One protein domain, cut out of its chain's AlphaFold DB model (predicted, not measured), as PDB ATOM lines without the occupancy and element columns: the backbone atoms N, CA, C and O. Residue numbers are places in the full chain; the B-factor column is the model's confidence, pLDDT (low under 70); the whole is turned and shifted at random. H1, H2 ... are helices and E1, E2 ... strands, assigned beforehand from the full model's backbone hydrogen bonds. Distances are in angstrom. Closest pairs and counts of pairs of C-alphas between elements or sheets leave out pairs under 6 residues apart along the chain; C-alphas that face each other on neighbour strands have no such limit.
ATOM      1  N   HIS A   6     -39.366 -35.202   8.593       87.94
ATOM      2  CA  HIS A   6     -38.557 -34.104   9.115       87.94
ATOM      3  C   HIS A   6     -37.780 -34.521  10.368       87.94
ATOM      4  O   HIS A   6     -36.577 -34.298  10.442       87.94
ATOM      5  N   LYS A   7     -38.429 -35.220  11.310       90.31
ATOM      6  CA  LYS A   7     -37.780 -35.718  12.528       90.31
ATOM      7  C   LYS A   7     -36.688 -36.751  12.230       90.31
ATOM      8  O   LYS A   7     -35.651 -36.743  12.890       90.31
ATOM      9  N   HIS A   8     -36.885 -37.614  11.231       91.19
ATOM     10  CA  HIS A   8     -35.849 -38.544  10.773       91.19
ATOM     11  C   HIS A   8     -34.624 -37.800  10.225       91.19
ATOM     12  O   HIS A   8     -33.508 -38.064  10.669       91.19
ATOM     13  N   ILE A   9     -34.830 -36.849   9.312       91.44
ATOM     14  CA  ILE A   9     -33.744 -36.065   8.707       91.44
ATOM     15  C   ILE A   9     -33.018 -35.240   9.764       91.44
ATOM     16  O   ILE A   9     -31.794 -35.280   9.837       91.44
ATOM     17  N   GLN A  10     -33.762 -34.548  10.627       92.75
ATOM     18  CA  GLN A  10     -33.186 -33.766  11.712       92.75
ATOM     19  C   GLN A  10     -32.327 -34.655  12.612       92.75
ATOM     20  O   GLN A  10     -31.163 -34.342  12.821       92.75
ATOM     21  N   SER A  11     -32.844 -35.811  13.045       94.56
ATOM     22  CA  SER A  11     -32.080 -36.767  13.855       94.56
ATOM     23  C   SER A  11     -30.782 -37.223  13.196       94.56
ATOM     24  O   SER A  11     -29.846 -37.550  13.916       94.56
ATOM     25  N   TYR A  12     -30.729 -37.302  11.870       94.12
ATOM     26  CA  TYR A  12     -29.537 -37.710  11.137       94.12
ATOM     27  C   TYR A  12     -28.525 -36.567  11.002       94.12
ATOM     28  O   TYR A  12     -27.341 -36.760  11.259       94.12
ATOM     29  N   LEU A  13     -28.992 -35.358  10.679       92.81
ATOM     30  CA  LEU A  13     -28.139 -34.177  10.507       92.81
ATOM     31  C   LEU A  13     -27.652 -33.573  11.832       92.81
ATOM     32  O   LEU A  13     -26.662 -32.843  11.844       92.81
ATOM     33  N   THR A  14     -28.330 -33.851  12.948       92.75
ATOM     34  CA  THR A  14     -27.919 -33.393  14.284       92.75
ATOM     35  C   THR A  14     -27.209 -34.465  15.106       92.75
ATOM     36  O   THR A  14     -26.820 -34.175  16.236       92.75
ATOM     37  N   ASP A  15     -27.050 -35.689  14.592       92.75
ATOM     38  CA  ASP A  15     -26.333 -36.748  15.308       92.75
ATOM     39  C   ASP A  15     -24.854 -36.347  15.492       92.75
ATOM     40  O   ASP A  15     -24.188 -36.032  14.505       92.75
ATOM     41  N   PRO A  16     -24.311 -36.348  16.722       88.81
ATOM     42  CA  PRO A  16     -22.964 -35.841  16.993       88.81
ATOM     43  C   PRO A  16     -21.860 -36.653  16.306       88.81
ATOM     44  O   PRO A  16     -20.790 -36.114  16.032       88.81
ATOM     45  N   THR A  17     -22.110 -37.932  16.013       89.88
ATOM     46  CA  THR A  17     -21.142 -38.820  15.361       89.88
ATOM     47  C   THR A  17     -21.221 -38.748  13.839       89.88
ATOM     48  O   THR A  17     -20.195 -38.838  13.173       89.88
ATOM     49  N   LEU A  18     -22.418 -38.544  13.279       90.69
ATOM     50  CA  LEU A  18     -22.633 -38.550  11.828       90.69
ATOM     51  C   LEU A  18     -22.563 -37.153  11.203       90.69
ATOM     52  O   LEU A  18     -22.084 -37.021  10.076       90.69
ATOM     53  N   LYS A  19     -23.014 -36.108  11.913       88.62
ATOM     54  CA  LYS A  19     -23.069 -34.715  11.438       88.62
ATOM     55  C   LYS A  19     -21.789 -34.229  10.744       88.62
ATOM     56  O   LYS A  19     -21.923 -33.699   9.644       88.62
ATOM     57  N   PRO A  20     -20.573 -34.380  11.310       88.19
ATOM     58  CA  PRO A  20     -19.369 -33.821  10.686       88.19
ATOM     59  C   PRO A  20     -19.022 -34.473   9.343       88.19
ATOM     60  O   PRO A  20     -18.288 -33.892   8.550       88.19
ATOM     61  N   SER A  21     -19.544 -35.670   9.076       90.19
ATOM     62  CA  SER A  21     -19.198 -36.459   7.894       90.19
ATOM     63  C   SER A  21     -20.387 -36.718   6.975       90.19
ATOM     64  O   SER A  21     -20.251 -37.453   5.997       90.19
ATOM     65  N   THR A  22     -21.541 -36.114   7.268       91.44
ATOM     66  CA  THR A  22     -22.771 -36.263   6.491       91.44
ATOM     67  C   THR A  22     -23.013 -35.024   5.648       91.44
ATOM     68  O   THR A  22     -23.098 -33.912   6.161       91.44
ATOM     69  N   ARG A  23     -23.175 -35.217   4.340       90.56
ATOM     70  CA  ARG A  23     -23.510 -34.149   3.395       90.56
ATOM     71  C   ARG A  23     -24.771 -34.482   2.618       90.56
ATOM     72  O   ARG A  23     -25.048 -35.639   2.299       90.56
ATOM     73  N   ARG A  24     -25.519 -33.446   2.261       90.81
ATOM     74  CA  ARG A  24     -26.655 -33.561   1.350       90.81
ATOM     75  C   ARG A  24     -26.158 -33.699  -0.091       90.81
ATOM     76  O   ARG A  24     -25.276 -32.956  -0.504       90.81
ATOM     77  N   VAL A  25     -26.727 -34.643  -0.843       86.94
ATOM     78  CA  VAL A  25     -26.335 -34.927  -2.239       86.94
ATOM     79  C   VAL A  25     -27.310 -34.309  -3.237       86.94
ATOM     80  O   VAL A  25     -26.899 -33.861  -4.302       86.94
ATOM     81  N   ARG A  26     -28.604 -34.289  -2.907       80.69
ATOM     82  CA  ARG A  26     -29.663 -33.712  -3.745       80.69
ATOM     83  C   ARG A  26     -30.369 -32.573  -3.023       80.69
ATOM     84  O   ARG A  26     -30.506 -32.610  -1.805       80.69
ATOM     85  N   SER A  27     -30.850 -31.587  -3.775       76.81
ATOM     86  CA  SER A  27     -31.604 -30.440  -3.246       76.81
ATOM     87  C   SER A  27     -32.963 -30.821  -2.645       76.81
ATOM     88  O   SER A  27     -33.471 -30.092  -1.803       76.81
ATOM     89  N   ASP A  28     -33.517 -31.974  -3.028       80.50
ATOM     90  CA  ASP A  28     -34.822 -32.496  -2.595       80.50
ATOM     91  C   ASP A  28     -34.819 -33.167  -1.203       80.50
ATOM     92  O   ASP A  28     -35.804 -33.795  -0.806       80.50
ATOM     93  N   ASP A  29     -33.703 -33.092  -0.465       81.44
ATOM     94  CA  ASP A  29     -33.505 -33.756   0.831       81.44
ATOM     95  C   ASP A  29     -33.751 -35.279   0.795       81.44
ATOM     96  O   ASP A  29     -33.977 -35.906   1.828       81.44
ATOM     97  N   SER A  30     -33.753 -35.911  -0.382       87.56
ATOM     98  CA  SER A  30     -34.014 -37.351  -0.505       87.56
ATOM     99  C   SER A  30     -32.771 -38.193  -0.260       87.56
ATOM    100  O   SER A  30     -32.885 -39.385   0.015       87.56
ATOM    101  N   THR A  31     -31.579 -37.613  -0.424       93.25
ATOM    102  CA  THR A  31     -30.328 -38.372  -0.502       93.25
ATOM    103  C   THR A  31     -29.178 -37.653   0.193       93.25
ATOM    104  O   THR A  31     -28.891 -36.486  -0.088       93.25
ATOM    105  N   TYR A  32     -28.481 -38.395   1.049       94.38
ATOM    106  CA  TYR A  32     -27.355 -37.934   1.853       94.38
ATOM    107  C   TYR A  32     -26.207 -38.940   1.775       94.38
ATOM    108  O   TYR A  32     -26.448 -40.141   1.685       94.38
ATOM    109  N   ASP A  33     -24.974 -38.457   1.849       94.50
ATOM    110  CA  ASP A  33     -23.767 -39.280   1.917       94.50
ATOM    111  C   ASP A  33     -23.114 -39.092   3.290       94.50
ATOM    112  O   ASP A  33     -22.815 -37.956   3.658       94.50
ATOM    113  N   THR A  34     -22.833 -40.184   4.003       94.44
ATOM    114  CA  THR A  34     -21.961 -40.188   5.188       94.44
ATOM    115  C   THR A  34     -20.632 -40.837   4.851       94.44
ATOM    116  O   THR A  34     -20.585 -41.996   4.438       94.44
ATOM    117  N   VAL A  35     -19.544 -40.099   5.049       93.06
ATOM    118  CA  VAL A  35     -18.178 -40.621   4.942       93.06
ATOM    119  C   VAL A  35     -17.755 -41.195   6.292       93.06
ATOM    120  O   VAL A  35     -17.998 -40.583   7.325       93.06
ATOM    121  N   PHE A  36     -17.120 -42.362   6.307       91.75
ATOM    122  CA  PHE A  36     -16.595 -42.960   7.536       91.75
ATOM    123  C   PHE A  36     -15.359 -43.809   7.244       91.75
ATOM    124  O   PHE A  36     -15.154 -44.252   6.115       91.75
ATOM    125  N   GLN A  37     -14.539 -44.038   8.268       90.69
ATOM    126  CA  GLN A  37     -13.344 -44.875   8.175       90.69
ATOM    127  C   GLN A  37     -13.526 -46.167   8.972       90.69
ATOM    128  O   GLN A  37     -14.038 -46.126  10.095       90.69
ATOM    129  N   THR A  38     -13.114 -47.302   8.408       90.19
ATOM    130  CA  THR A  38     -13.139 -48.606   9.080       90.19
ATOM    131  C   THR A  38     -11.935 -48.799  10.004       90.19
ATOM    132  O   THR A  38     -10.921 -48.116   9.878       90.19
ATOM    133  N   LYS A  39     -11.992 -49.792  10.905       87.31
ATOM    134  CA  LYS A  39     -10.823 -50.199  11.711       87.31
ATOM    135  C   LYS A  39      -9.627 -50.676  10.880       87.31
ATOM    136  O   LYS A  39      -8.511 -50.655  11.384       87.31
ATOM    137  N   ALA A  40      -9.854 -51.111   9.640       83.94
ATOM    138  CA  ALA A  40      -8.792 -51.492   8.711       83.94
ATOM    139  C   ALA A  40      -8.144 -50.278   8.016       83.94
ATOM    140  O   ALA A  40      -7.164 -50.438   7.297       83.94
ATOM    141  N   GLY A  41      -8.664 -49.067   8.250       84.00
ATOM    142  CA  GLY A  41      -8.151 -47.827   7.673       84.00
ATOM    143  C   GLY A  41      -8.815 -47.421   6.355       84.00
ATOM    144  O   GLY A  41      -8.442 -46.392   5.793       84.00
ATOM    145  N   ASP A  42      -9.810 -48.172   5.874       86.31
ATOM    146  CA  ASP A  42     -10.517 -47.875   4.624       86.31
ATOM    147  C   ASP A  42     -11.553 -46.764   4.810       86.31
ATOM    148  O   ASP A  42     -12.413 -46.843   5.689       86.31
ATOM    149  N   ALA A  43     -11.511 -45.751   3.951       89.69
ATOM    150  CA  ALA A  43     -12.531 -44.724   3.836       89.69
ATOM    151  C   ALA A  43     -13.663 -45.206   2.921       89.69
ATOM    152  O   ALA A  43     -13.442 -45.601   1.775       89.69
ATOM    153  N   LEU A  44     -14.893 -45.144   3.423       91.31
ATOM    154  CA  LEU A  44     -16.103 -45.582   2.735       91.31
ATOM    155  C   LEU A  44     -17.159 -44.473   2.756       91.31
ATOM    156  O   LEU A  44     -17.156 -43.597   3.622       91.31
ATOM    157  N   ILE A  45     -18.084 -44.525   1.796       94.00
ATOM    158  CA  ILE A  45     -19.212 -43.595   1.705       94.00
ATOM    159  C   ILE A  45     -20.507 -44.401   1.743       94.00
ATOM    160  O   ILE A  45     -20.771 -45.196   0.839       94.00
ATOM    161  N   LEU A  46     -21.327 -44.167   2.766       95.88
ATOM    162  CA  LEU A  46     -22.683 -44.691   2.852       95.88
ATOM    163  C   LEU A  46     -23.661 -43.660   2.291       95.88
ATOM    164  O   LEU A  46     -23.867 -42.599   2.878       95.88
ATOM    165  N   ARG A  47     -24.291 -43.986   1.167       95.88
ATOM    166  CA  ARG A  47     -25.397 -43.216   0.607       95.88
ATOM    167  C   ARG A  47     -26.707 -43.673   1.222       95.88
ATOM    168  O   ARG A  47     -27.091 -44.831   1.075       95.88
ATOM    169  N   VAL A  48     -27.401 -42.747   1.862       96.19
ATOM    170  CA  VAL A  48     -28.700 -42.946   2.496       96.19
ATOM    171  C   VAL A  48     -29.754 -42.236   1.661       96.19
ATOM    172  O   VAL A  48     -29.698 -41.019   1.486       96.19
ATOM    173  N   HIS A  49     -30.709 -42.999   1.142       93.94
ATOM    174  CA  HIS A  49     -31.853 -42.487   0.404       93.94
ATOM    175  C   HIS A  49     -33.131 -42.694   1.215       93.94
ATOM    176  O   HIS A  49     -33.519 -43.832   1.495       93.94
ATOM    177  N   LEU A  50     -33.776 -41.587   1.578       90.44
ATOM    178  CA  LEU A  50     -35.064 -41.547   2.258       90.44
ATOM    179  C   LEU A  50     -36.115 -40.992   1.278       90.44
ATOM    180  O   LEU A  50     -36.115 -39.782   1.017       90.44
ATOM    181  N   PRO A  51     -37.004 -41.844   0.733       82.12
ATOM    182  CA  PRO A  51     -38.000 -41.419  -0.246       82.12
ATOM    183  C   PRO A  51     -38.901 -40.307   0.299       82.12
ATOM    184  O   PRO A  51     -39.210 -40.262   1.492       82.12
ATOM    185  N   VAL A  52     -39.361 -39.417  -0.581       79.75
ATOM    186  CA  VAL A  52     -40.457 -38.490  -0.272       79.75
ATOM    187  C   VAL A  52     -41.764 -39.244  -0.546       79.75
ATOM    188  O   VAL A  52     -42.026 -39.557  -1.709       79.75
ATOM    189  N   PRO A  53     -42.552 -39.623   0.478       70.50
ATOM    190  CA  PRO A  53     -43.814 -40.305   0.235       70.50
ATOM    191  C   PRO A  53     -44.822 -39.335  -0.412       70.50
ATOM    192  O   PRO A  53     -44.858 -38.160  -0.038       70.50
ATOM    193  N   PRO A  54     -45.647 -39.806  -1.365       74.12
ATOM    194  CA  PRO A  54     -46.853 -39.100  -1.788       74.12
ATOM    195  C   PRO A  54     -47.779 -38.807  -0.591       74.12
ATOM    196  O   PRO A  54     -47.718 -39.540   0.398       74.12
ATOM    197  N   PRO A  55     -48.671 -37.801  -0.680       62.56
ATOM    198  CA  PRO A  55     -49.549 -37.399   0.426       62.56
ATOM    199  C   PRO A  55     -50.441 -38.521   0.993       62.56
ATOM    200  O   PRO A  55     -50.902 -38.412   2.124       62.56
ATOM    201  N   GLU A  56     -50.645 -39.608   0.246       60.19
ATOM    202  CA  GLU A  56     -51.474 -40.761   0.629       60.19
ATOM    203  C   GLU A  56     -50.676 -41.969   1.168       60.19
ATOM    204  O   GLU A  56     -51.271 -42.983   1.526       60.19
ATOM    205  N   MET A  57     -49.337 -41.902   1.245       62.56
ATOM    206  CA  MET A  57     -48.493 -43.028   1.685       62.56
ATOM    207  C   MET A  57     -47.844 -42.823   3.057       62.56
ATOM    208  O   MET A  57     -47.419 -41.730   3.431       62.56
ATOM    209  N   THR A  58     -47.683 -43.931   3.781       65.88
ATOM    210  CA  THR A  58     -46.861 -44.021   4.993       65.88
ATOM    211  C   THR A  58     -45.370 -43.833   4.683       65.88
ATOM    212  O   THR A  58     -44.915 -43.931   3.540       65.88
ATOM    213  N   ALA A  59     -44.586 -43.513   5.718       68.50
ATOM    214  CA  ALA A  59     -43.144 -43.323   5.593       68.50
ATOM    215  C   ALA A  59     -42.460 -44.628   5.145       68.50
ATOM    216  O   ALA A  59     -42.521 -45.631   5.851       68.50
ATOM    217  N   LYS A  60     -41.789 -44.595   3.988       83.31
ATOM    218  CA  LYS A  60     -41.016 -45.731   3.466       83.31
ATOM    219  C   LYS A  60     -39.708 -45.924   4.228       83.31
ATOM    220  O   LYS A  60     -39.101 -44.947   4.680       83.31
ATOM    221  N   ALA A  61     -39.255 -47.169   4.311       89.38
ATOM    222  CA  ALA A  61     -37.961 -47.517   4.867       89.38
ATOM    223  C   ALA A  61     -36.830 -46.827   4.079       89.38
ATOM    224  O   ALA A  61     -36.879 -46.731   2.844       89.38
ATOM    225  N   PRO A  62     -35.794 -46.322   4.770       93.62
ATOM    226  CA  PRO A  62     -34.625 -45.773   4.106       93.62
ATOM    227  C   PRO A  62     -33.830 -46.891   3.429       93.62
ATOM    228  O   PRO A  62     -33.666 -47.979   3.975       93.62
ATOM    229  N   SER A  63     -33.254 -46.592   2.269       94.31
ATOM    230  CA  SER A  63     -32.286 -47.479   1.620       94.31
ATOM    231  C   SER A  63     -30.872 -46.953   1.831       94.31
ATOM    232  O   SER A  63     -30.615 -45.758   1.687       94.31
ATOM    233  N   MET A  64     -29.949 -47.843   2.189       96.69
ATOM    234  CA  MET A  64     -28.550 -47.500   2.452       96.69
ATOM    235  C   MET A  64     -27.645 -48.294   1.512       96.69
ATOM    236  O   MET A  64     -27.841 -49.494   1.334       96.69
ATOM    237  N   THR A  65     -26.689 -47.636   0.858       96.44
ATOM    238  CA  THR A  65     -25.825 -48.253  -0.163       96.44
ATOM    239  C   THR A  65     -24.399 -47.737  -0.037       96.44
ATOM    240  O   THR A  65     -24.205 -46.527   0.049       96.44
ATOM    241  N   LEU A  66     -23.392 -48.613  -0.075       94.50
ATOM    242  CA  LEU A  66     -22.011 -48.159  -0.227       94.50
ATOM    243  C   LEU A  66     -21.754 -47.731  -1.670       94.50
ATOM    244  O   LEU A  66     -21.965 -48.497  -2.613       94.50
ATOM    245  N   VAL A  67     -21.290 -46.498  -1.845       92.88
ATOM    246  CA  VAL A  67     -21.014 -45.924  -3.165       92.88
ATOM    247  C   VAL A  67     -19.518 -45.837  -3.425       92.88
ATOM    248  O   VAL A  67     -18.715 -45.670  -2.511       92.88
ATOM    249  N   GLY A  68     -19.140 -45.976  -4.696       87.25
ATOM    250  CA  GLY A  68     -17.747 -45.854  -5.122       87.25
ATOM    251  C   GLY A  68     -16.840 -47.027  -4.749       87.25
ATOM    252  O   GLY A  68     -15.627 -46.921  -4.924       87.25
ATOM    253  N   VAL A  69     -17.412 -48.138  -4.275       91.94
ATOM    254  CA  VAL A  69     -16.680 -49.355  -3.912       91.94
ATOM    255  C   VAL A  69     -17.363 -50.624  -4.424       91.94
ATOM    256  O   VAL A  69     -18.565 -50.667  -4.711       91.94
ATOM    257  N   ARG A  70     -16.571 -51.690  -4.516       91.12
ATOM    258  CA  ARG A  70     -17.017 -53.084  -4.567       91.12
ATOM    259  C   ARG A  70     -16.330 -53.826  -3.435       91.12
ATOM    260  O   ARG A  70     -15.123 -53.699  -3.280       91.12
ATOM    261  N   CYS A  71     -17.092 -54.549  -2.629       92.19
ATOM    262  CA  CYS A  71     -16.565 -55.290  -1.491       92.19
ATOM    263  C   CYS A  71     -17.490 -56.459  -1.144       92.19
ATOM    264  O   CYS A  71     -18.594 -56.570  -1.674       92.19
ATOM    265  N   SER A  72     -17.032 -57.332  -0.255       92.88
ATOM    266  CA  SER A  72     -17.815 -58.438   0.288       92.88
ATOM    267  C   SER A  72     -18.021 -58.229   1.781       92.88
ATOM    268  O   SER A  72     -17.049 -58.150   2.537       92.88
ATOM    269  N   HIS A  73     -19.274 -58.177   2.225       95.38
ATOM    270  CA  HIS A  73     -19.624 -58.056   3.637       95.38
ATOM    271  C   HIS A  73     -20.987 -58.720   3.905       95.38
ATOM    272  O   HIS A  73     -21.882 -58.562   3.078       95.38
ATOM    273  N   PRO A  74     -21.198 -59.408   5.047       94.81
ATOM    274  CA  PRO A  74     -22.465 -60.084   5.345       94.81
ATOM    275  C   PRO A  74     -23.701 -59.183   5.314       94.81
ATOM    276  O   PRO A  74     -24.800 -59.669   5.093       94.81
ATOM    277  N   TRP A  75     -23.552 -57.879   5.552       95.25
ATOM    278  CA  TRP A  75     -24.658 -56.914   5.481       95.25
ATOM    279  C   TRP A  75     -24.933 -56.340   4.096       95.25
ATOM    280  O   TRP A  75     -25.904 -55.603   3.962       95.25
ATOM    281  N   LEU A  76     -24.120 -56.655   3.088       95.50
ATOM    282  CA  LEU A  76     -24.209 -56.040   1.767       95.50
ATOM    283  C   LEU A  76     -24.603 -57.056   0.696       95.50
ATOM    284  O   LEU A  76     -24.093 -58.175   0.677       95.50
ATOM    285  N   ASP A  77     -25.476 -56.646  -0.221       93.19
ATOM    286  CA  ASP A  77     -25.776 -57.408  -1.436       93.19
ATOM    287  C   ASP A  77     -24.757 -57.133  -2.563       93.19
ATOM    288  O   ASP A  77     -23.826 -56.334  -2.430       93.19
ATOM    289  N   SER A  78     -24.951 -57.764  -3.726       90.88
ATOM    290  CA  SER A  78     -24.103 -57.564  -4.914       90.88
ATOM    291  C   SER A  78     -24.153 -56.141  -5.491       90.88
ATOM    292  O   SER A  78     -23.258 -55.745  -6.239       90.88
ATOM    293  N   LYS A  79     -25.170 -55.350  -5.132       91.56
ATOM    294  CA  LYS A  79     -25.332 -53.934  -5.495       91.56
ATOM    295  C   LYS A  79     -24.816 -52.992  -4.402       91.56
ATOM    296  O   LYS A  79     -25.010 -51.784  -4.522       91.56
ATOM    297  N   MET A  80     -24.139 -53.524  -3.382       95.06
ATOM    298  CA  MET A  80     -23.616 -52.804  -2.220       95.06
ATOM    299  C   MET A  80     -24.704 -52.172  -1.338       95.06
ATOM    300  O   MET A  80     -24.428 -51.230  -0.594       95.06
ATOM    301  N   ARG A  81     -25.944 -52.663  -1.415       94.75
ATOM    302  CA  ARG A  81     -27.057 -52.230  -0.563       94.75
ATOM    303  C   ARG A  81     -27.027 -52.971   0.760       94.75
ATOM    304  O   ARG A  81     -26.730 -54.160   0.797       94.75
ATOM    305  N   VAL A  82     -27.377 -52.273   1.833       95.31
ATOM    306  CA  VAL A  82     -27.500 -52.858   3.166       95.31
ATOM    307  C   VAL A  82     -28.781 -53.690   3.226       95.31
ATOM    308  O   VAL A  82     -29.869 -53.136   3.100       95.31
ATOM    309  N   VAL A  83     -28.649 -55.006   3.401       93.06
ATOM    310  CA  VAL A  83     -29.776 -55.962   3.378       93.06
ATOM    311  C   VAL A  83     -29.969 -56.731   4.685       93.06
ATOM    312  O   VAL A  83     -31.098 -57.061   5.019       93.06
ATOM    313  N   ASN A  84     -28.909 -56.961   5.471       90.56
ATOM    314  CA  ASN A  84     -29.002 -57.707   6.741       90.56
ATOM    315  C   ASN A  84     -29.005 -56.802   7.983       90.56
ATOM    316  O   ASN A  84     -28.526 -57.189   9.048       90.56
ATOM    317  N   TYR A  85     -29.574 -55.603   7.852       93.88
ATOM    318  CA  TYR A  85     -29.943 -54.761   8.989       93.88
ATOM    319  C   TYR A  85     -31.467 -54.802   9.154       93.88
ATOM    320  O   TYR A  85     -32.205 -54.196   8.379       93.88
ATOM    321  N   SER A  86     -31.936 -55.560  10.149       90.94
ATOM    322  CA  SER A  86     -33.351 -55.933  10.300       90.94
ATOM    323  C   SER A  86     -34.304 -54.742  10.400       90.94
ATOM    324  O   SER A  86     -35.437 -54.837   9.941       90.94
ATOM    325  N   ALA A  87     -33.851 -53.610  10.944       90.88
ATOM    326  CA  ALA A  87     -34.697 -52.435  11.110       90.88
ATOM    327  C   ALA A  87     -35.090 -51.763   9.785       90.88
ATOM    328  O   ALA A  87     -36.093 -51.065   9.760       90.88
ATOM    329  N   ILE A  88     -34.344 -51.957   8.692       91.81
ATOM    330  CA  ILE A  88     -34.650 -51.344   7.380       91.81
ATOM    331  C   ILE A  88     -35.013 -52.376   6.308       91.81
ATOM    332  O   ILE A  88     -35.098 -52.034   5.132       91.81
ATOM    333  N   ALA A  89     -35.205 -53.639   6.697       89.62
ATOM    334  CA  ALA A  89     -35.457 -54.735   5.762       89.62
ATOM    335  C   ALA A  89     -36.793 -54.581   5.009       89.62
ATOM    336  O   ALA A  89     -36.907 -54.986   3.854       89.62
ATOM    337  N   SER A  90     -37.795 -53.983   5.656       89.06
ATOM    338  CA  SER A  90     -39.113 -53.682   5.094       89.06
ATOM    339  C   SER A  90     -39.715 -52.422   5.725       89.06
ATOM    340  O   SER A  90     -39.319 -52.016   6.825       89.06
ATOM    341  N   ASP A  91     -40.707 -51.831   5.054       88.62
ATOM    342  CA  ASP A  91     -41.459 -50.675   5.562       88.62
ATOM    343  C   ASP A  91     -42.138 -50.990   6.910       88.62
ATOM    344  O   ASP A  91     -42.101 -50.178   7.834       88.62
ATOM    345  N   GLU A  92     -42.665 -52.208   7.064       87.50
ATOM    346  CA  GLU A  92     -43.306 -52.698   8.291       87.50
ATOM    347  C   GLU A  92     -42.309 -52.778   9.455       87.50
ATOM    348  O   GLU A  92     -42.558 -52.238  10.535       87.50
ATOM    349  N   THR A  93     -41.142 -53.391   9.224       89.88
ATOM    350  CA  THR A  93     -40.084 -53.503  10.242       89.88
ATOM    351  C   THR A  93     -39.520 -52.147  10.644       89.88
ATOM    352  O   THR A  93     -39.223 -51.925  11.821       89.88
ATOM    353  N   TRP A  94     -39.404 -51.224   9.684       90.69
ATOM    354  CA  TRP A  94     -38.946 -49.863   9.936       90.69
ATOM    355  C   TRP A  94     -39.916 -49.125  10.847       90.69
ATOM    356  O   TRP A  94     -39.508 -48.570  11.870       90.69
ATOM    357  N   GLU A  95     -41.206 -49.199  10.535       87.12
ATOM    358  CA  GLU A  95     -42.247 -48.573  11.335       87.12
ATOM    359  C   GLU A  95     -42.342 -49.181  12.745       87.12
ATOM    360  O   GLU A  95     -42.446 -48.441  13.730       87.12
ATOM    361  N   SER A  96     -42.230 -50.508  12.871       87.81
ATOM    362  CA  SER A  96     -42.266 -51.187  14.171       87.81
ATOM    363  C   SER A  96     -41.015 -50.946  15.018       87.81
ATOM    364  O   SER A  96     -41.095 -50.995  16.243       87.81
ATOM    365  N   SER A  97     -39.864 -50.667  14.390       89.56
ATOM    366  CA  SER A  97     -38.591 -50.465  15.097       89.56
ATOM    367  C   SER A  97     -38.608 -49.250  16.030       89.56
ATOM    368  O   SER A  97     -37.877 -49.215  17.020       89.56
ATOM    369  N   GLY A  98     -39.413 -48.228  15.707       88.31
ATOM    370  CA  GLY A  98     -39.424 -46.954  16.427       88.31
ATOM    371  C   GLY A  98     -38.084 -46.205  16.398       88.31
ATOM    372  O   GLY A  98     -37.886 -45.287  17.193       88.31
ATOM    373  N   LEU A  99     -37.151 -46.589  15.520       91.75
ATOM    374  CA  LEU A  99     -35.849 -45.946  15.400       91.75
ATOM    375  C   LEU A  99     -35.949 -44.647  14.595       91.75
ATOM    376  O   LEU A  99     -36.728 -44.504  13.655       91.75
ATOM    377  N   LEU A 100     -35.108 -43.681  14.958       93.75
ATOM    378  CA  LEU A 100     -34.861 -42.504  14.132       93.75
ATOM    379  C   LEU A 100     -33.755 -42.799  13.115       93.75
ATOM    380  O   LEU A 100     -32.902 -43.659  13.340       93.75
ATOM    381  N   LEU A 101     -33.745 -42.054  12.004       93.75
ATOM    382  CA  LEU A 101     -32.807 -42.306  10.905       93.75
ATOM    383  C   LEU A 101     -31.353 -42.150  11.349       93.75
ATOM    384  O   LEU A 101     -30.542 -42.999  11.004       93.75
ATOM    385  N   GLY A 102     -31.038 -41.130  12.153       94.06
ATOM    386  CA  GLY A 102     -29.680 -40.944  12.672       94.06
ATOM    387  C   GLY A 102     -29.180 -42.168  13.433       94.06
ATOM    388  O   GLY A 102     -28.105 -42.677  13.136       94.06
ATOM    389  N   LYS A 103     -30.008 -42.728  14.325       94.69
ATOM    390  CA  LYS A 103     -29.653 -43.936  15.080       94.69
ATOM    391  C   LYS A 103     -29.464 -45.156  14.172       94.69
ATOM    392  O   LYS A 103     -28.487 -45.877  14.333       94.69
ATOM    393  N   ALA A 104     -30.356 -45.351  13.202       94.81
ATOM    394  CA  ALA A 104     -30.265 -46.457  12.251       94.81
ATOM    395  C   ALA A 104     -28.994 -46.384  11.387       94.81
ATOM    396  O   ALA A 104     -28.273 -47.369  11.244       94.81
ATOM    397  N   VAL A 105     -28.681 -45.200  10.850       96.38
ATOM    398  CA  VAL A 105     -27.455 -44.974  10.072       96.38
ATOM    399  C   VAL A 105     -26.217 -45.179  10.945       96.38
ATOM    400  O   VAL A 105     -25.268 -45.823  10.506       96.38
ATOM    401  N   ASN A 106     -26.236 -44.696  12.189       96.12
ATOM    402  CA  ASN A 106     -25.129 -44.855  13.131       96.12
ATOM    403  C   ASN A 106     -24.852 -46.333  13.433       96.12
ATOM    404  O   ASN A 106     -23.707 -46.767  13.378       96.12
ATOM    405  N   GLU A 107     -25.889 -47.141  13.670       96.06
ATOM    406  CA  GLU A 107     -25.729 -48.584  13.883       96.06
ATOM    407  C   GLU A 107     -25.096 -49.285  12.673       96.06
ATOM    408  O   GLU A 107     -24.183 -50.095  12.844       96.06
ATOM    409  N   VAL A 108     -25.514 -48.928  11.454       95.94
ATOM    410  CA  VAL A 108     -24.928 -49.460  10.214       95.94
ATOM    411  C   VAL A 108     -23.474 -49.035  10.042       95.94
ATOM    412  O   VAL A 108     -22.616 -49.884   9.793       95.94
ATOM    413  N   VAL A 109     -23.178 -47.746  10.209       95.31
ATOM    414  CA  VAL A 109     -21.810 -47.217  10.132       95.31
ATOM    415  C   VAL A 109     -20.928 -47.908  11.167       95.31
ATOM    416  O   VAL A 109     -19.918 -48.506  10.805       95.31
ATOM    417  N   LYS A 110     -21.342 -47.934  12.435       95.19
ATOM    418  CA  LYS A 110     -20.601 -48.572  13.527       95.19
ATOM    419  C   LYS A 110     -20.354 -50.054  13.256       95.19
ATOM    420  O   LYS A 110     -19.253 -50.541  13.509       95.19
ATOM    421  N   HIS A 111     -21.336 -50.774  12.715       95.31
ATOM    422  CA  HIS A 111     -21.155 -52.175  12.346       95.31
ATOM    423  C   HIS A 111     -20.068 -52.345  11.277       95.31
ATOM    424  O   HIS A 111     -19.169 -53.160  11.466       95.31
ATOM    425  N   LEU A 112     -20.110 -51.555  10.199       93.88
ATOM    426  CA  LEU A 112     -19.118 -51.601   9.116       93.88
ATOM    427  C   LEU A 112     -17.733 -51.096   9.550       93.88
ATOM    428  O   LEU A 112     -16.720 -51.504   8.988       93.88
ATOM    429  N   GLN A 113     -17.663 -50.226  10.560       93.31
ATOM    430  CA  GLN A 113     -16.398 -49.805  11.159       93.31
ATOM    431  C   GLN A 113     -15.748 -50.922  11.975       93.31
ATOM    432  O   GLN A 113     -14.535 -51.123  11.889       93.31
ATOM    433  N   LEU A 114     -16.552 -51.630  12.775       91.50
ATOM    434  CA  LEU A 114     -16.099 -52.722  13.637       91.50
ATOM    435  C   LEU A 114     -15.806 -54.003  12.849       91.50
ATOM    436  O   LEU A 114     -14.858 -54.706  13.188       91.50
ATOM    437  N   ASN A 115     -16.592 -54.270  11.804       93.06
ATOM    438  CA  ASN A 115     -16.486 -55.422  10.917       93.06
ATOM    439  C   ASN A 115     -16.228 -54.923   9.481       93.06
ATOM    440  O   ASN A 115     -17.169 -54.776   8.700       93.06
ATOM    441  N   PRO A 116     -14.972 -54.602   9.127       90.06
ATOM    442  CA  PRO A 116     -14.657 -54.020   7.828       90.06
ATOM    443  C   PRO A 116     -15.030 -54.965   6.669       90.06
ATOM    444  O   PRO A 116     -14.795 -56.177   6.758       90.06
ATOM    445  N   PRO A 117     -15.576 -54.437   5.556       90.56
ATOM    446  CA  PRO A 117     -15.761 -55.205   4.331       90.56
ATOM    447  C   PRO A 117     -14.444 -55.785   3.804       90.56
ATOM    448  O   PRO A 117     -13.386 -55.173   3.914       90.56
ATOM    449  N   LYS A 118     -14.508 -56.965   3.185       89.81
ATOM    450  CA  LYS A 118     -13.347 -57.635   2.577       89.81
ATOM    451  C   LYS A 118     -13.270 -57.340   1.079       89.81
ATOM    452  O   LYS A 118     -14.289 -57.042   0.455       89.81
ATOM    453  N   ASN A 119     -12.081 -57.498   0.492       87.12
ATOM    454  CA  ASN A 119     -11.834 -57.350  -0.950       87.12
ATOM    455  C   ASN A 119     -12.287 -55.988  -1.504       87.12
ATOM    456  O   ASN A 119     -12.947 -55.919  -2.543       87.12
ATOM    457  N   ILE A 120     -11.984 -54.906  -0.781       86.44
ATOM    458  CA  ILE A 120     -12.406 -53.559  -1.162       86.44
ATOM    459  C   ILE A 120     -11.673 -53.139  -2.437       86.44
ATOM    460  O   ILE A 120     -10.455 -53.000  -2.471       86.44
ATOM    461  N   THR A 121     -12.444 -52.906  -3.493       87.69
ATOM    462  CA  THR A 121     -11.994 -52.283  -4.735       87.69
ATOM    463  C   THR A 121     -12.662 -50.922  -4.850       87.69
ATOM    464  O   THR A 121     -13.877 -50.836  -5.042       87.69
ATOM    465  N   ILE A 122     -11.879 -49.851  -4.731       85.62
ATOM    466  CA  ILE A 122     -12.388 -48.487  -4.887       85.62
ATOM    467  C   ILE A 122     -12.574 -48.205  -6.380       85.62
ATOM    468  O   ILE A 122     -11.612 -48.192  -7.151       85.62
ATOM    469  N   THR A 123     -13.817 -47.981  -6.795       83.00
ATOM    470  CA  THR A 123     -14.176 -47.644  -8.178       83.00
ATOM    471  C   THR A 123     -14.261 -46.136  -8.399       83.00
ATOM    472  O   THR A 123     -14.122 -45.686  -9.530       83.00
ATOM    473  N   ASP A 124     -14.481 -45.353  -7.340       81.31
ATOM    474  CA  ASP A 124     -14.652 -43.902  -7.433       81.31
ATOM    475  C   ASP A 124     -13.320 -43.122  -7.312       81.31
ATOM    476  O   ASP A 124     -12.550 -43.359  -6.374       81.31
ATOM    477  N   PRO A 125     -13.022 -42.175  -8.225       75.31
ATOM    478  CA  PRO A 125     -11.785 -41.393  -8.188       75.31
ATOM    479  C   PRO A 125     -11.649 -40.457  -6.977       75.31
ATOM    480  O   PRO A 125     -10.533 -40.254  -6.500       75.31
ATOM    481  N   GLN A 126     -12.747 -39.879  -6.479       76.12
ATOM    482  CA  GLN A 126     -12.726 -38.998  -5.304       76.12
ATOM    483  C   GLN A 126     -12.413 -39.817  -4.052       76.12
ATOM    484  O   GLN A 126     -11.549 -39.445  -3.259       76.12
ATOM    485  N   LEU A 127     -13.033 -40.991  -3.925       76.69
ATOM    486  CA  LEU A 127     -12.770 -41.903  -2.817       76.69
ATOM    487  C   LEU A 127     -11.334 -42.448  -2.843       76.69
ATOM    488  O   LEU A 127     -10.706 -42.557  -1.793       76.69
ATOM    489  N   LYS A 128     -10.759 -42.695  -4.032       79.19
ATOM    490  CA  LYS A 128      -9.330 -43.041  -4.161       79.19
ATOM    491  C   LYS A 128      -8.412 -41.943  -3.629       79.19
ATOM    492  O   LYS A 128      -7.434 -42.257  -2.956       79.19
ATOM    493  N   LYS A 129      -8.712 -40.668  -3.912       78.19
ATOM    494  CA  LYS A 129      -7.928 -39.531  -3.394       78.19
ATOM    495  C   LYS A 129      -7.995 -39.454  -1.868       78.19
ATOM    496  O   LYS A 129      -6.960 -39.270  -1.237       78.19
ATOM    497  N   ILE A 130      -9.185 -39.655  -1.294       76.00
ATOM    498  CA  ILE A 130      -9.396 -39.687   0.161       76.00
ATOM    499  C   ILE A 130      -8.616 -40.849   0.795       76.00
ATOM    500  O   ILE A 130      -7.913 -40.654   1.779       76.00
ATOM    501  N   GLN A 131      -8.656 -42.048   0.209       80.62
ATOM    502  CA  GLN A 131      -7.884 -43.187   0.717       80.62
ATOM    503  C   GLN A 131      -6.369 -42.927   0.671       80.62
ATOM    504  O   GLN A 131      -5.638 -43.289   1.596       80.62
ATOM    505  N   ALA A 132      -5.887 -42.290  -0.400       75.81
ATOM    506  CA  ALA A 132      -4.470 -42.003  -0.602       75.81
ATOM    507  C   ALA A 132      -3.919 -40.940   0.363       75.81
ATOM    508  O   ALA A 132      -2.759 -41.039   0.762       75.81
ATOM    509  N   SER A 133      -4.719 -39.944   0.755       73.38
ATOM    510  CA  SER A 133      -4.302 -38.967   1.769       73.38
ATOM    511  C   SER A 133      -4.230 -39.585   3.167       73.38
ATOM    512  O   SER A 133      -3.353 -39.221   3.945       73.38
ATOM    513  N   ILE A 134      -5.098 -40.555   3.456       70.50
ATOM    514  CA  ILE A 134      -5.175 -41.251   4.748       70.50
ATOM    515  C   ILE A 134      -4.062 -42.300   4.911       70.50
ATOM    516  O   ILE A 134      -3.591 -42.529   6.019       70.50
TER     517      ILE A 134
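What this domain is: This is residues 6 to 134 of the 345 residues of the protein "Hypothetical protein" of Attheya septentrionalis (UniProt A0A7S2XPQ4). A strongly twisted sheet of four antiparallel strands, E1 to E4, has the long helix H3 along one face and the short helix H4 over one end of E3 on the opposite face. A small two-strand ribbon, E5 and E6, lies near the H4 end of the longest axis, while H2 and the long loop of residues 50 to 62 lie toward the other end. The printed part has 129 residues with four named helices and six named strands, in the order H1 E1 E2 E3 E4 E5 H2 H3 E6 H4. The class is mixed, helices and strands; the whole is compact, with a radius of gyration of the C-alphas of 14.5 A, yet elongated in outline, spanning 46 by 29 by 24 A.

How they stand to each other: H1, residues 6 to 13, touches H3, residues 101 to 114, through residues 101 to 105 of H3 alone; the closest C-alphas, of Tyr 12 and Gly 102, are 3.6 A apart. These helices run the same way at a shallow tilt of 32 degrees. E1, residues 22 to 24, E2, residues 31 to 37, E3, residues 43 to 49, and E4, residues 63 to 67, form a meander, each strand the antiparallel neighbour of the one before, and each successive two are a hairpin. N 23 and O 33 are within hydrogen-bond range at 2.8 A, as are N 34 and O 46 at 2.9 A and N 47 and O 65 at 2.8 A. H1 only grazes this sheet, with its residues 9 to 13. E5, residues 69 to 72, is the antiparallel neighbour of E6, residues 118 to 122, with N 70 and O 121 at 2.9 A. H2, residues 91 to 97, is not on the four-strand sheet and is apart from H3. H3 is on it at a height of 9.5 A, over E3 and only just over E2, where 3 of its C-alphas fall, and runs along the strands, at 26 degrees to E3 on the local plane. H4, residues 125 to 134, is on the opposite face; its closest C-alpha pair with E3 is Gln 131 and Ala 43, 5.8 A. In H1, H2, H3 and H4, every O i to N i+4 pair is within hydrogen-bond range.

Where its parts are: H1 begins at C-alpha 6 (-38.557, -34.104, 9.115). From first to last C-alpha, E2 measures 20.2 A, E3 19.8 A, H3 19.9 A and H4 14.5 A. H4 ends at C-alpha 134 (-5.175, -41.251, 4.748).

The domain as a whole: The two C-alphas farthest apart, of Glu 56 and Ser 133, are 47.2 A apart. The printed part has no cut; the links E3 to E4 and E5 to H2 are long. Residues 55 to 59 have pLDDT under 70.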